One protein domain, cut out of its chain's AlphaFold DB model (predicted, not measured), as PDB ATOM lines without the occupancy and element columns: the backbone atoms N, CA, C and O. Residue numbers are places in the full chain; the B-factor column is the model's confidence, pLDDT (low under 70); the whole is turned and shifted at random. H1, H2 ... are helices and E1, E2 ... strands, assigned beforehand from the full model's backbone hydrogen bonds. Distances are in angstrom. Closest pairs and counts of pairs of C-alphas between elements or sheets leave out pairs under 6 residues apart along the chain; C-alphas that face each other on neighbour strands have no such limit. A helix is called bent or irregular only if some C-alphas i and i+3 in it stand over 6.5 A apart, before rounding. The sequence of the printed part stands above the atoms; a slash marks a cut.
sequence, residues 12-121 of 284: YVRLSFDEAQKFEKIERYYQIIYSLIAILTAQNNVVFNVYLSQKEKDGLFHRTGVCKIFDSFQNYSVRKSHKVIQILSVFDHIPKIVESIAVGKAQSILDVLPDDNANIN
ATOM      1  N   TYR A  12      89.739 222.039 239.802       85.88
ATOM      2  CA  TYR A  12      88.633 222.993 239.830       85.88
ATOM      3  C   TYR A  12      89.150 224.431 239.837       85.88
ATOM      4  O   TYR A  12      90.178 224.736 240.439       85.88
ATOM      5  N   VAL A  13      88.400 225.324 239.193       88.62
ATOM      6  CA  VAL A  13      88.578 226.770 239.329       88.62
ATOM      7  C   VAL A  13      87.558 227.261 240.343       88.62
ATOM      8  O   VAL A  13      86.355 227.067 240.166       88.62
ATOM      9  N   ARG A  14      88.031 227.883 241.426       89.62
ATOM     10  CA  ARG A  14      87.165 228.465 242.453       89.62
ATOM     11  C   ARG A  14      87.153 229.977 242.319       89.62
ATOM     12  O   ARG A  14      88.179 230.622 242.506       89.62
ATOM     13  N   LEU A  15      85.968 230.525 242.083       90.69
ATOM     14  CA  LEU A  15      85.709 231.951 242.226       90.69
ATOM     15  C   LEU A  15      85.187 232.204 243.640       90.69
ATOM     16  O   LEU A  15      84.197 231.602 244.059       90.69
ATOM     17  N   SER A  16      85.889 233.047 244.391       89.31
ATOM     18  CA  SER A  16      85.543 233.407 245.767       89.31
ATOM     19  C   SER A  16      85.204 234.890 245.833       89.31
ATOM     20  O   SER A  16      85.862 235.703 245.191       89.31
ATOM     21  N   PHE A  17      84.171 235.220 246.602       88.75
ATOM     22  CA  PHE A  17      83.652 236.575 246.736       88.75
ATOM     23  C   PHE A  17      83.552 236.925 248.217       88.75
ATOM     24  O   PHE A  17      83.117 236.086 249.008       88.75
ATOM     25  N   ASP A  18      83.926 238.152 248.569       87.25
ATOM     26  CA  ASP A  18      83.821 238.647 249.946       87.25
ATOM     27  C   ASP A  18      82.357 238.845 250.363       87.25
ATOM     28  O   ASP A  18      81.986 238.616 251.513       87.25
ATOM     29  N   GLU A  19      81.506 239.204 249.400       87.50
ATOM     30  CA  GLU A  19      80.072 239.397 249.587       87.50
ATOM     31  C   GLU A  19      79.252 238.373 248.798       87.50
ATOM     32  O   GLU A  19      79.668 237.875 247.742       87.50
ATOM     33  N   ALA A  20      78.038 238.094 249.278       84.44
ATOM     34  CA  ALA A  20      77.091 237.238 248.579       84.44
ATOM     35  C   ALA A  20      76.756 237.806 247.187       84.44
ATOM     36  O   ALA A  20      76.426 238.981 247.033       84.44
ATOM     37  N   GLN A  21      76.819 236.956 246.163       87.50
ATOM     38  CA  GLN A  21      76.519 237.341 244.785       87.50
ATOM     39  C   GLN A  21      75.087 236.955 244.402       87.50
ATOM     40  O   GLN A  21      74.559 235.937 244.847       87.50
ATOM     41  N   LYS A  22      74.466 237.759 243.533       88.44
ATOM     42  CA  LYS A  22      73.169 237.431 242.924       88.44
ATOM     43  C   LYS A  22      73.324 236.307 241.897       88.44
ATOM     44  O   LYS A  22      74.328 236.262 241.186       88.44
ATOM     45  N   PHE A  23      72.290 235.474 241.756       84.88
ATOM     46  CA  PHE A  23      72.245 234.385 240.772       84.88
ATOM     47  C   PHE A  23      72.502 234.856 239.331       84.88
ATOM     48  O   PHE A  23      73.179 234.162 238.584       84.88
ATOM     49  N   GLU A  24      72.058 236.063 238.973       87.12
ATOM     50  CA  GLU A  24      72.276 236.692 237.657       87.12
ATOM     51  C   GLU A  24      73.761 236.772 237.256       87.12
ATOM     52  O   GLU A  24      74.094 236.757 236.075       87.12
ATOM     53  N   LYS A  25      74.685 236.832 238.225       90.19
ATOM     54  CA  LYS A  25      76.123 236.897 237.932       90.19
ATOM     55  C   LYS A  25      76.737 235.539 237.586       90.19
ATOM     56  O   LYS A  25      77.849 235.510 237.063       90.19
ATOM     57  N   ILE A  26      76.053 234.428 237.876       89.06
ATOM     58  CA  ILE A  26      76.573 233.076 237.623       89.06
ATOM     59  C   ILE A  26      76.842 232.884 236.137       89.06
ATOM     60  O   ILE A  26      77.912 232.396 235.791       89.06
ATOM     61  N   GLU A  27      75.920 233.312 235.271       90.62
ATOM     62  CA  GLU A  27      76.086 233.215 233.819       90.62
ATOM     63  C   GLU A  27      77.342 233.958 233.359       90.62
ATOM     64  O   GLU A  27      78.190 233.385 232.678       90.62
ATOM     65  N   ARG A  28      77.523 235.201 233.818       92.25
ATOM     66  CA  ARG A  28      78.702 236.007 233.487       92.25
ATOM     67  C   ARG A  28      80.003 235.331 233.925       92.25
ATOM     68  O   ARG A  28      80.968 235.293 233.168       92.25
ATOM     69  N   TYR A  29      80.058 234.816 235.151       93.25
ATOM     70  CA  TYR A  29      81.256 234.136 235.651       93.25
ATOM     71  C   TYR A  29      81.506 232.805 234.943       93.25
ATOM     72  O   TYR A  29      82.657 232.474 234.661       93.25
ATOM     73  N   TYR A  30      80.442 232.072 234.619       94.25
ATOM     74  CA  TYR A  30      80.522 230.867 233.809       94.25
ATOM     75  C   TYR A  30      81.112 231.178 232.434       94.25
ATOM     76  O   TYR A  30      82.079 230.529 232.057       94.25
ATOM     77  N   GLN A  31      80.609 232.204 231.739       94.62
ATOM     78  CA  GLN A  31      81.116 232.632 230.433       94.62
ATOM     79  C   GLN A  31      82.603 232.995 230.491       94.62
ATOM     80  O   GLN A  31      83.362 232.553 229.639       94.62
ATOM     81  N   ILE A  32      83.056 233.707 231.530       96.38
ATOM     82  CA  ILE A  32      84.483 234.035 231.698       96.38
ATOM     83  C   ILE A  32      85.344 232.768 231.811       96.38
ATOM     84  O   ILE A  32      86.366 232.652 231.132       96.38
ATOM     85  N   ILE A  33      84.947 231.815 232.662       96.31
ATOM     86  CA  ILE A  33      85.697 230.562 232.846       96.31
ATOM     87  C   ILE A  33      85.618 229.680 231.602       96.31
ATOM     88  O   ILE A  33      86.622 229.095 231.204       96.31
ATOM     89  N   TYR A  34      84.456 229.625 230.964       96.38
ATOM     90  CA  TYR A  34      84.248 228.929 229.705       96.38
ATOM     91  C   TYR A  34      85.182 229.473 228.620       96.38
ATOM     92  O   TYR A  34      85.939 228.700 228.043       96.38
ATOM     93  N   SER A  35      85.221 230.791 228.413       97.88
ATOM     94  CA  SER A  35      86.111 231.436 227.446       97.88
ATOM     95  C   SER A  35      87.583 231.192 227.765       97.88
ATOM     96  O   SER A  35      88.374 230.943 226.860       97.88
ATOM     97  N   LEU A  36      87.964 231.215 229.048       97.56
ATOM     98  CA  LEU A  36      89.326 230.885 229.463       97.56
ATOM     99  C   LEU A  36      89.682 229.453 229.057       97.56
ATOM    100  O   LEU A  36      90.714 229.233 228.428       97.56
ATOM    101  N   ILE A  37      88.828 228.483 229.390       95.69
ATOM    102  CA  ILE A  37      89.058 227.078 229.047       95.69
ATOM    103  C   ILE A  37      89.080 226.906 227.526       95.69
ATOM    104  O   ILE A  37      89.979 226.237 227.030       95.69
ATOM    105  N   ALA A  38      88.174 227.555 226.792       97.12
ATOM    106  CA  ALA A  38      88.115 227.496 225.336       97.12
ATOM    107  C   ALA A  38      89.405 228.001 224.671       97.12
ATOM    108  O   ALA A  38      89.953 227.345 223.787       97.12
ATOM    109  N   ILE A  39      89.957 229.121 225.150       97.44
ATOM    110  CA  ILE A  39      91.247 229.645 224.673       97.44
ATOM    111  C   ILE A  39      92.372 228.648 224.956       97.44
ATOM    112  O   ILE A  39      93.182 228.380 224.066       97.44
ATOM    113  N   LEU A  40      92.417 228.079 226.167       95.75
ATOM    114  CA  LEU A  40      93.458 227.129 226.564       95.75
ATOM    115  C   LEU A  40      93.373 225.809 225.781       95.75
ATOM    116  O   LEU A  40      94.405 225.219 225.463       95.75
ATOM    117  N   THR A  41      92.170 225.346 225.436       94.81
ATOM    118  CA  THR A  41      91.955 224.138 224.622       94.81
ATOM    119  C   THR A  41      92.009 224.409 223.118       94.81
ATOM    120  O   THR A  41      92.110 223.463 222.332       94.81
ATOM    121  N   ALA A  42      91.953 225.677 222.707       95.75
ATOM    122  CA  ALA A  42      91.736 226.102 221.328       95.75
ATOM    123  C   ALA A  42      90.485 225.463 220.693       95.75
ATOM    124  O   ALA A  42      90.520 225.042 219.536       95.75
ATOM    125  N   GLN A  43      89.398 225.346 221.466       95.56
ATOM    126  CA  GLN A  43      88.076 224.892 221.017       95.56
ATOM    127  C   GLN A  43      86.963 225.524 221.852       95.56
ATOM    128  O   GLN A  43      87.104 225.638 223.064       95.56
ATOM    129  N   ASN A  44      85.826 225.835 221.236       96.38
ATOM    130  CA  ASN A  44      84.667 226.380 221.939       96.38
ATOM    131  C   ASN A  44      83.830 225.307 222.637       96.38
ATOM    132  O   ASN A  44      83.318 225.554 223.717       96.38
ATOM    133  N   ASN A  45      83.728 224.091 222.103       96.06
ATOM    134  CA  ASN A  45      82.867 223.043 222.660       96.06
ATOM    135  C   ASN A  45      83.411 222.389 223.947       96.06
ATOM    136  O   ASN A  45      83.578 221.175 224.037       96.06
ATOM    137  N   VAL A  46      83.736 223.179 224.965       94.75
ATOM    138  CA  VAL A  46      84.262 222.722 226.254       94.75
ATOM    139  C   VAL A  46      83.137 222.548 227.267       94.75
ATOM    140  O   VAL A  46      82.161 223.290 227.268       94.75
ATOM    141  N   VAL A  47      83.291 221.576 228.169       92.62
ATOM    142  CA  VAL A  47      82.304 221.280 229.214       92.62
ATOM    143  C   VAL A  47      82.974 221.084 230.561       92.62
ATOM    144  O   VAL A  47      84.051 220.498 230.666       92.62
ATOM    145  N   PHE A  48      82.317 221.571 231.608       91.88
ATOM    146  CA  PHE A  48      82.731 221.381 232.989       91.88
ATOM    147  C   PHE A  48      81.528 221.491 233.927       91.88
ATOM    148  O   PHE A  48      80.549 222.185 233.653       91.88
ATOM    149  N   ASN A  49      81.610 220.793 235.058       91.25
ATOM    150  CA  ASN A  49      80.572 220.824 236.080       91.25
ATOM    151  C   ASN A  49      80.673 222.100 236.920       91.25
ATOM    152  O   ASN A  49      81.765 222.508 237.313       91.25
ATOM    153  N   VAL A  50      79.521 222.676 237.272       92.44
ATOM    154  CA  VAL A  50      79.435 223.880 238.105       92.44
ATOM    155  C   VAL A  50      78.653 223.573 239.376       92.44
ATOM    156  O   VAL A  50      77.568 222.984 239.351       92.44
ATOM    157  N   TYR A  51      79.196 223.984 240.516       91.38
ATOM    158  CA  TYR A  51      78.510 223.906 241.798       91.38
ATOM    159  C   TYR A  51      78.689 225.202 242.580       91.38
ATOM    160  O   TYR A  51      79.679 225.915 242.417       91.38
ATOM    161  N   LEU A  52      77.716 225.490 243.438       90.81
ATOM    162  CA  LEU A  52      77.766 226.610 244.365       90.81
ATOM    163  C   LEU A  52      78.163 226.094 245.739       90.81
ATOM    164  O   LEU A  52      77.741 225.010 246.154       90.81
ATOM    165  N   SER A  53      78.969 226.884 246.437       88.88
ATOM    166  CA  SER A  53      79.286 226.645 247.837       88.88
ATOM    167  C   SER A  53      79.103 227.919 248.645       88.88
ATOM    168  O   SER A  53      79.293 229.021 248.129       88.88
ATOM    169  N   GLN A  54      78.702 227.765 249.901       87.62
ATOM    170  CA  GLN A  54      78.565 228.863 250.851       87.62
ATOM    171  C   GLN A  54      79.470 228.614 252.047       87.62
ATOM    172  O   GLN A  54      79.654 227.473 252.469       87.62
ATOM    173  N   LYS A  55      80.058 229.695 252.559       84.94
ATOM    174  CA  LYS A  55      80.847 229.655 253.783       84.94
ATOM    175  C   LYS A  55      79.896 229.705 254.974       84.94
ATOM    176  O   LYS A  55      79.155 230.677 255.114       84.94
ATOM    177  N   GLU A  56      79.909 228.672 255.805       83.38
ATOM    178  CA  GLU A  56      79.089 228.624 257.016       83.38
ATOM    179  C   GLU A  56      79.855 229.148 258.245       83.38
ATOM    180  O   GLU A  56      80.979 229.648 258.147       83.38
ATOM    181  N   LYS A  57      79.221 229.086 259.426       81.44
ATOM    182  CA  LYS A  57      79.768 229.606 260.694       81.44
ATOM    183  C   LYS A  57      81.073 228.922 261.124       81.44
ATOM    184  O   LYS A  57      81.825 229.504 261.897       81.44
ATOM    185  N   ASP A  58      81.331 227.714 260.632       83.75
ATOM    186  CA  ASP A  58      82.562 226.943 260.844       83.75
ATOM    187  C   ASP A  58      83.738 227.426 259.973       83.75
ATOM    188  O   ASP A  58      84.871 226.974 260.135       83.75
ATOM    189  N   GLY A  59      83.483 228.358 259.051       80.56
ATOM    190  CA  GLY A  59      84.461 228.869 258.104       80.56
ATOM    191  C   GLY A  59      84.733 227.946 256.913       80.56
ATOM    192  O   GLY A  59      85.572 228.297 256.078       80.56
ATOM    193  N   LEU A  60      84.031 226.815 256.807       83.62
ATOM    194  CA  LEU A  60      84.159 225.849 255.722       83.62
ATOM    195  C   LEU A  60      83.169 226.155 254.594       83.62
ATOM    196  O   LEU A  60      82.103 226.733 254.806       83.62
ATOM    197  N   PHE A  61      83.545 225.770 253.373       82.31
ATOM    198  CA  PHE A  61      82.689 225.884 252.195       82.31
ATOM    199  C   PHE A  61      81.877 224.605 252.014       82.31
ATOM    200  O   PHE A  61      82.430 223.560 251.668       82.31
ATOM    201  N   HIS A  62      80.563 224.706 252.178       86.38
ATOM    202  CA  HIS A  62      79.632 223.600 251.967       86.38
ATOM    203  C   HIS A  62      78.959 223.739 250.610       86.38
ATOM    204  O   HIS A  62      78.559 224.837 250.222       86.38
ATOM    205  N   ARG A  63      78.850 222.643 249.851       89.19
ATOM    206  CA  ARG A  63      78.162 222.641 248.550       89.19
ATOM    207  C   ARG A  63      76.663 222.825 248.771       89.19
ATOM    208  O   ARG A  63      76.016 221.951 249.334       89.19
ATOM    209  N   THR A  64      76.112 223.919 248.263       89.81
ATOM    210  CA  THR A  64      74.700 224.288 248.447       89.81
ATOM    211  C   THR A  64      73.862 224.134 247.183       89.81
ATOM    212  O   THR A  64      72.637 224.120 247.257       89.81
ATOM    213  N   GLY A  65      74.492 223.988 246.013       88.81
ATOM    214  CA  GLY A  65      73.765 223.841 244.755       88.81
ATOM    215  C   GLY A  65      74.593 223.247 243.624       88.81
ATOM    216  O   GLY A  65      75.825 223.258 243.647       88.81
ATOM    217  N   VAL A  66      73.896 222.726 242.615       89.94
ATOM    218  CA  VAL A  66      74.475 222.275 241.341       89.94
ATOM    219  C   VAL A  66      73.873 223.122 240.235       89.94
ATOM    220  O   VAL A  66      72.652 223.170 240.100       89.94
ATOM    221  N   CYS A  67      74.718 223.775 239.445       90.25
ATOM    222  CA  CYS A  67      74.270 224.567 238.310       90.25
ATOM    223  C   CYS A  67      74.381 223.709 237.053       90.25
ATOM    224  O   CYS A  67      75.476 223.300 236.670       90.25
ATOM    225  N   LYS A  68      73.240 223.425 236.424       90.19
ATOM    226  CA  LYS A  68      73.205 222.822 235.091       90.19
ATOM    227  C   LYS A  68      73.158 223.943 234.068       90.19
ATOM    228  O   LYS A  68      72.229 224.745 234.098       90.19
ATOM    229  N   ILE A  69      74.160 223.989 233.203       89.12
ATOM    230  CA  ILE A  69      74.200 224.899 232.063       89.12
ATOM    231  C   ILE A  69      73.815 224.088 230.832       89.12
ATOM    232  O   ILE A  69      74.321 222.983 230.647       89.12
ATOM    233  N   PHE A  70      72.873 224.608 230.052       89.44
ATOM    234  CA  PHE A  70      72.451 224.007 228.794       89.44
ATOM    235  C   PHE A  70      73.035 224.841 227.660       89.44
ATOM    236  O   PHE A  70      72.765 226.039 227.581       89.44
ATOM    237  N   ASP A  71      73.828 224.205 226.811       90.81
ATOM    238  CA  ASP A  71      74.389 224.793 225.602       90.81
ATOM    239  C   ASP A  71      73.855 224.071 224.354       90.81
ATOM    240  O   ASP A  71      73.067 223.125 224.439       90.81
ATOM    241  N   SER A  72      74.230 224.577 223.181       91.81
ATOM    242  CA  SER A  72      73.797 224.050 221.886       91.81
ATOM    243  C   SER A  72      74.810 223.100 221.237       91.81
ATOM    244  O   SER A  72      74.619 222.737 220.072       91.81
ATOM    245  N   PHE A  73      75.893 222.718 221.925       93.81
ATOM    246  CA  PHE A  73      76.937 221.892 221.323       93.81
ATOM    247  C   PHE A  73      76.459 220.455 221.115       93.81
ATOM    248  O   PHE A  73      75.848 219.830 221.978       93.81
ATOM    249  N   GLN A  74      76.771 219.902 219.942       93.44
ATOM    250  CA  GLN A  74      76.440 218.512 219.605       93.44
ATOM    251  C   GLN A  74      77.404 217.513 220.257       93.44
ATOM    252  O   GLN A  74      77.063 216.351 220.479       93.44
ATOM    253  N   ASN A  75      78.633 217.947 220.536       95.44
ATOM    254  CA  ASN A  75      79.679 217.161 221.179       95.44
ATOM    255  C   ASN A  75      80.640 218.080 221.933       95.44
ATOM    256  O   ASN A  75      80.664 219.278 221.677       95.44
ATOM    257  N   TYR A  76      81.464 217.507 222.809       95.94
ATOM    258  CA  TYR A  76      82.441 218.257 223.595       95.94
ATOM    259  C   TYR A  76      83.880 217.854 223.275       95.94
ATOM    260  O   TYR A  76      84.142 216.720 222.861       95.94
ATOM    261  N   SER A  77      84.816 218.779 223.484       93.19
ATOM    262  CA  SER A  77      86.240 218.607 223.225       93.19
ATOM    263  C   SER A  77      86.796 217.388 223.958       93.19
ATOM    264  O   SER A  77      86.628 217.216 225.164       93.19
ATOM    265  N   VAL A  78      87.516 216.558 223.207       89.56
ATOM    266  CA  VAL A  78      88.232 215.372 223.704       89.56
ATOM    267  C   VAL A  78      89.750 215.554 223.616       89.56
ATOM    268  O   VAL A  78      90.503 214.581 223.508       89.56
ATOM    269  N   ARG A  79      90.228 216.809 223.603       88.81
ATOM    270  CA  ARG A  79      91.662 217.093 223.478       88.81
ATOM    271  C   ARG A  79      92.437 216.511 224.646       88.81
ATOM    272  O   ARG A  79      92.083 216.647 225.813       88.81
ATOM    273  N   LYS A  80      93.556 215.877 224.305       88.69
ATOM    274  CA  LYS A  80      94.500 215.351 225.289       88.69
ATOM    275  C   LYS A  80      95.214 216.512 225.976       88.69
ATOM    276  O   LYS A  80      95.505 217.520 225.339       88.69
ATOM    277  N   SER A  81      95.582 216.329 227.241       83.94
ATOM    278  CA  SER A  81      96.284 217.343 228.039       83.94
ATOM    279  C   SER A  81      97.550 217.887 227.353       83.94
ATOM    280  O   SER A  81      97.786 219.085 227.335       83.94
ATOM    281  N   HIS A  82      98.342 217.054 226.680       85.94
ATOM    282  CA  HIS A  82      99.541 217.525 225.966       85.94
ATOM    283  C   HIS A  82      99.253 218.279 224.648       85.94
ATOM    284  O   HIS A  82     100.186 218.678 223.959       85.94
ATOM    285  N   LYS A  83      97.981 218.437 224.263       91.00
ATOM    286  CA  LYS A  83      97.521 219.170 223.071       91.00
ATOM    287  C   LYS A  83      96.749 220.438 223.428       91.00
ATOM    288  O   LYS A  83      95.977 220.913 222.600       91.00
ATOM    289  N   VAL A  84      96.918 220.954 224.642       93.44
ATOM    290  CA  VAL A  84      96.295 222.196 225.121       93.44
ATOM    291  C   VAL A  84      97.346 223.077 225.797       93.44
ATOM    292  O   VAL A  84      98.410 222.589 226.186       93.44
ATOM    293  N   ILE A  85      97.043 224.360 225.970       95.00
ATOM    294  CA  ILE A  85      97.838 225.259 226.806       95.00
ATOM    295  C   ILE A  85      97.629 224.842 228.260       95.00
ATOM    296  O   ILE A  85      96.539 224.968 228.818       95.00
ATOM    297  N   GLN A  86      98.684 224.328 228.883       91.88
ATOM    298  CA  GLN A  86      98.650 223.983 230.298       91.88
ATOM    299  C   GLN A  86      98.530 225.258 231.131       91.88
ATOM    300  O   GLN A  86      99.341 226.170 230.984       91.88
ATOM    301  N   ILE A  87      97.551 225.307 232.041       91.25
ATOM    302  CA  ILE A  87      97.308 226.493 232.879       91.25
ATOM    303  C   ILE A  87      98.557 226.900 233.673       91.25
ATOM    304  O   ILE A  87      98.816 228.083 233.853       91.25
ATOM    305  N   LEU A  88      99.369 225.917 234.082       90.75
ATOM    306  CA  LEU A  88     100.623 226.136 234.802       90.75
ATOM    307  C   LEU A  88     101.677 226.858 233.953       90.75
ATOM    308  O   LEU A  88     102.468 227.618 234.497       90.75
ATOM    309  N   SER A  89     101.672 226.669 232.632       92.62
ATOM    310  CA  SER A  89     102.615 227.329 231.720       92.62
ATOM    311  C   SER A  89     102.325 228.818 231.531       92.62
ATOM    312  O   SER A  89     103.192 229.549 231.067       92.62
ATOM    313  N   VAL A  90     101.117 229.269 231.873       94.94
ATOM    314  CA  VAL A  90     100.678 230.668 231.733       94.94
ATOM    315  C   VAL A  90     100.099 231.222 233.035       94.94
ATOM    316  O   VAL A  90      99.367 232.208 233.010       94.94
ATOM    317  N   PHE A  91     100.407 230.591 234.174       94.12
ATOM    318  CA  PHE A  91      99.713 230.825 235.442       94.12
ATOM    319  C   PHE A  91      99.753 232.296 235.874       94.12
ATOM    320  O   PHE A  91      98.711 232.882 236.169       94.12
ATOM    321  N   ASP A  92     100.929 232.920 235.789       96.06
ATOM    322  CA  ASP A  92     101.140 234.328 236.153       96.06
ATOM    323  C   ASP A  92     100.400 235.311 235.228       96.06
ATOM    324  O   ASP A  92     100.178 236.472 235.574       96.06
ATOM    325  N   HIS A  93      99.968 234.844 234.054       96.94
ATOM    326  CA  HIS A  93      99.257 235.635 233.051       96.94
ATOM    327  C   HIS A  93      97.743 235.395 233.065       96.94
ATOM    328  O   HIS A  93      97.008 236.154 232.430       96.94
ATOM    329  N   ILE A  94      97.249 234.403 233.820       95.75
ATOM    330  CA  ILE A  94      95.813 234.108 233.939       95.75
ATOM    331  C   ILE A  94      94.990 235.346 234.322       95.75
ATOM    332  O   ILE A  94      93.973 235.570 233.663       95.75
ATOM    333  N   PRO A  95      95.399 236.206 235.282       96.12
ATOM    334  CA  PRO A  95      94.638 237.416 235.595       96.12
ATOM    335  C   PRO A  95      94.433 238.339 234.383       96.12
ATOM    336  O   PRO A  95      93.324 238.817 234.165       96.12
ATOM    337  N   LYS A  96      95.464 238.529 233.547       97.25
ATOM    338  CA  LYS A  96      95.393 239.374 232.339       97.25
ATOM    339  C   LYS A  96      94.589 238.733 231.207       97.25
ATOM    340  O   LYS A  96      93.935 239.442 230.440       97.25
ATOM    341  N   ILE A  97      94.610 237.402 231.105       97.56
ATOM    342  CA  ILE A  97      93.751 236.660 230.171       97.56
ATOM    343  C   ILE A  97      92.285 236.823 230.591       97.56
ATOM    344  O   ILE A  97      91.448 237.186 229.770       97.56
ATOM    345  N   VAL A  98      91.982 236.629 231.877       96.88
ATOM    346  CA  VAL A  98      90.637 236.818 232.441       96.88
ATOM    347  C   VAL A  98      90.158 238.259 232.274       96.88
ATOM    348  O   VAL A  98      89.012 238.471 231.887       96.88
ATOM    349  N   GLU A  99      91.022 239.249 232.504       96.62
ATOM    350  CA  GLU A  99      90.706 240.658 232.256       96.62
ATOM    351  C   GLU A  99      90.360 240.893 230.782       96.62
ATOM    352  O   GLU A  99      89.302 241.447 230.489       96.62
ATOM    353  N   SER A 100      91.190 240.396 229.856       95.88
ATOM    354  CA  SER A 100      90.953 240.491 228.407       95.88
ATOM    355  C   SER A 100      89.622 239.864 227.982       95.88
ATOM    356  O   SER A 100      88.916 240.435 227.151       95.88
ATOM    357  N   ILE A 101      89.244 238.727 228.573       97.31
ATOM    358  CA  ILE A 101      87.935 238.093 228.358       97.31
ATOM    359  C   ILE A 101      86.816 238.983 228.907       97.31
ATOM    360  O   ILE A 101      85.852 239.272 228.205       97.31
ATOM    361  N   ALA A 102      86.951 239.457 230.146       95.31
ATOM    362  CA  ALA A 102      85.913 240.223 230.828       95.31
ATOM    363  C   ALA A 102      85.592 241.563 230.144       95.31
ATOM    364  O   ALA A 102      84.462 242.040 230.267       95.31
ATOM    365  N   VAL A 103      86.559 242.160 229.437       94.44
ATOM    366  CA  VAL A 103      86.371 243.393 228.649       94.44
ATOM    367  C   VAL A 103      86.078 243.138 227.162       94.44
ATOM    368  O   VAL A 103      86.003 244.092 226.393       94.44
ATOM    369  N   GLY A 104      85.931 241.876 226.742       93.12
ATOM    370  CA  GLY A 104      85.574 241.495 225.369       93.12
ATOM    371  C   GLY A 104      86.719 241.513 224.348       93.12
ATOM    372  O   GLY A 104      86.486 241.263 223.169       93.12
ATOM    373  N   LYS A 105      87.965 241.757 224.769       92.69
ATOM    374  CA  LYS A 105      89.143 241.770 223.879       92.69
ATOM    375  C   LYS A 105      89.509 240.387 223.342       92.69
ATOM    376  O   LYS A 105      90.007 240.258 222.232       92.69
ATOM    377  N   ALA A 106      89.218 239.336 224.107       94.81
ATOM    378  CA  ALA A 106      89.490 237.961 223.689       94.81
ATOM    379  C   ALA A 106      88.450 237.386 222.702       94.81
ATOM    380  O   ALA A 106      88.623 236.258 222.242       94.81
ATOM    381  N   GLN A 107      87.382 238.130 222.376       95.31
ATOM    382  CA  GLN A 107      86.287 237.629 221.537       95.31
ATOM    383  C   GLN A 107      86.767 237.216 220.143       95.31
ATOM    384  O   GLN A 107      86.399 236.152 219.662       95.31
ATOM    385  N   SER A 108      87.681 237.988 219.555       94.00
ATOM    386  CA  SER A 108      88.260 237.702 218.239       94.00
ATOM    387  C   SER A 108      88.972 236.347 218.163       94.00
ATOM    388  O   SER A 108      88.968 235.718 217.110       94.00
ATOM    389  N   ILE A 109      89.566 235.872 219.264       96.00
ATOM    390  CA  ILE A 109      90.123 234.516 219.324       96.00
ATOM    391  C   ILE A 109      89.018 233.486 219.435       96.00
ATOM    392  O   ILE A 109      89.069 232.493 218.725       96.00
ATOM    393  N   LEU A 110      88.039 233.705 220.311       96.88
ATOM    394  CA  LEU A 110      86.940 232.760 220.507       96.88
ATOM    395  C   LEU A 110      86.167 232.521 219.204       96.88
ATOM    396  O   LEU A 110      85.837 231.378 218.903       96.88
ATOM    397  N   ASP A 111      85.957 233.567 218.405       95.56
ATOM    398  CA  ASP A 111      85.215 233.503 217.142       95.56
ATOM    399  C   ASP A 111      85.880 232.596 216.092       95.56
ATOM    400  O   ASP A 111      85.199 232.071 215.215       95.56
ATOM    401  N   VAL A 112      87.196 232.363 216.184       96.44
ATOM    402  CA  VAL A 112      87.919 231.489 215.240       96.44
ATOM    403  C   VAL A 112      88.052 230.043 215.724       96.44
ATOM    404  O   VAL A 112      88.561 229.196 214.984       96.44
ATOM    405  N   LEU A 113      87.646 229.742 216.963       95.94
ATOM    406  CA  LEU A 113      87.787 228.400 217.530       95.94
ATOM    407  C   LEU A 113      86.658 227.478 217.060       95.94
ATOM    408  O   LEU A 113      85.498 227.889 216.998       95.94
ATOM    409  N   PRO A 114      86.957 226.197 216.794       94.94
ATOM    410  CA  PRO A 114      85.941 225.244 216.377       94.94
ATOM    411  C   PRO A 114      84.955 224.955 217.516       94.94
ATOM    412  O   PRO A 114      85.336 224.764 218.673       94.94
ATOM    413  N   ASP A 115      83.685 224.866 217.149       94.38
ATOM    414  CA  ASP A 115      82.524 224.523 217.975       94.38
ATOM    415  C   ASP A 115      82.127 223.037 217.882       94.38
ATOM    416  O   ASP A 115      81.200 222.589 218.551       94.38
ATOM    417  N   ASP A 116      82.833 222.261 217.058       94.31
ATOM    418  CA  ASP A 116      82.589 220.837 216.847       94.31
ATOM    419  C   ASP A 116      83.914 220.099 216.614       94.31
ATOM    420  O   ASP A 116      84.796 220.558 215.878       94.31
ATOM    421  N   ASN A 117      84.052 218.908 217.197       93.56
ATOM    422  CA  ASN A 117      85.213 218.044 216.989       93.56
ATOM    423  C   ASN A 117      85.447 217.665 215.514       93.56
ATOM    424  O   ASN A 117      86.592 217.464 215.106       93.56
ATOM    425  N   ALA A 118      84.395 217.594 214.697       92.06
ATOM    426  CA  ALA A 118      84.495 217.338 213.262       92.06
ATOM    427  C   ALA A 118      85.163 218.492 212.491       92.06
ATOM    428  O   ALA A 118      85.690 218.269 211.397       92.06
ATOM    429  N   ASN A 119      85.167 219.701 213.062       90.44
ATOM    430  CA  ASN A 119      85.690 220.913 212.436       90.44
ATOM    431  C   ASN A 119      87.155 221.205 212.795       90.44
ATOM    432  O   ASN A 119      87.768 222.045 212.149       90.44
ATOM    433  N   ILE A 120      87.761 220.481 213.748       87.12
ATOM    434  CA  ILE A 120      89.142 220.732 214.218       87.12
ATOM    435  C   ILE A 120      90.165 220.754 213.069       87.12
ATOM    436  O   ILE A 120      91.077 221.573 213.067       87.12
ATOM    437  N   ASN A 121      90.013 219.859 212.091       85.56
ATOM    438  CA  ASN A 121      90.930 219.725 210.951       85.56
ATOM    439  C   ASN A 121      90.291 220.179 209.632       85.56
ATOM    440  O   ASN A 121      90.684 219.719 208.558       85.56
TER     441      ASN A 121
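AT A GLANCE: This is residues 12 to 121 of the 284 residues of an uncharacterized protein of Subdoligranulum variabile DSM 15176 (UniProt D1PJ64). Look for a long two-stranded hairpin, E1 and E2, that makes one end of an elongated shape, and for the helix H1 in the middle, with the kinked helix H2 and the short helix H3 packed on its later part. The hairpin and the helices make no single packed block, and long stretches with no named element, residues 12 to 23 and 68 to 86, run between and around them. The printed part has 110 residues with three named helices and two named strands, in the order H1, E1, E2, H2, H3; the sheet is E1 - E2, antiparallel. The class is mixed, helices and strands, though under half of the residues, 51 of 110, are in named elements. The whole is only just compact, close to loose, with a radius of gyration of the C-alphas of 15.4 A, and spans 52 by 31 by 26 A.

HOW THE PARTS SIT: Begin at the hairpin of E1, residues 50 to 55, and E2, residues 61 to 67, antiparallel at 149 degrees. N 52 and O 65 are 2.9 A apart, within hydrogen-bond range, and so are N 62 and O 54, at 2.9 A. H1, residues 24 to 41, is apart from E2. With residues 32 to 40 alone H1 touches H2, residues 87 to 102; the closest C-alphas are those of Ile 32 and Ile 101, 6.3 A apart. They run opposite ways at a steep tilt of 46 degrees. With residues 35 to 39 alone H1 touches H3, residues 107 to 110, closest at the C-alphas of Ile 39 and Leu 110, 6.8 A apart. H2 and H3 are close but not clearly touching, with the C-alphas of Ile 101 and Gln 107 closest at 7.0 A. O i to N i+4 pairs are within hydrogen-bond range in 13 of 14 cases in H1 and 8 of 12 in H2; H3 is too short for such a pair.

IN THESE COORDINATES: Find C-alpha 50 at (79.435, 223.880, 238.105); from there E1 runs 16.8 A to residue 55, and E2 runs 16.3 A from residue 61 to 67. H1 begins at C-alpha 24, (72.276, 236.692, 237.657), and runs 26.7 A to residue 41; it is neither bent nor irregular, but only just: C-alphas 24 and 27 are 6.4 A apart. H2, 18.0 A from residue 87 to 102, is irregular, with C-alphas 89 and 92 8.4 A apart, and has a kink of 73 degrees near residue 94. H3 ends at C-alpha 110, (86.940, 232.760, 220.507), 5.0 A from C-alpha 107.

THE WHOLE: The two C-alphas farthest apart are those of Lys 57 and Asn 121, 51.9 A. The printed part, residues 12 to 121, has no cut. The link from E2 to H2, 19 residues, is long. The mean pLDDT of the printed part is 91.9, and no printed residue is under 70.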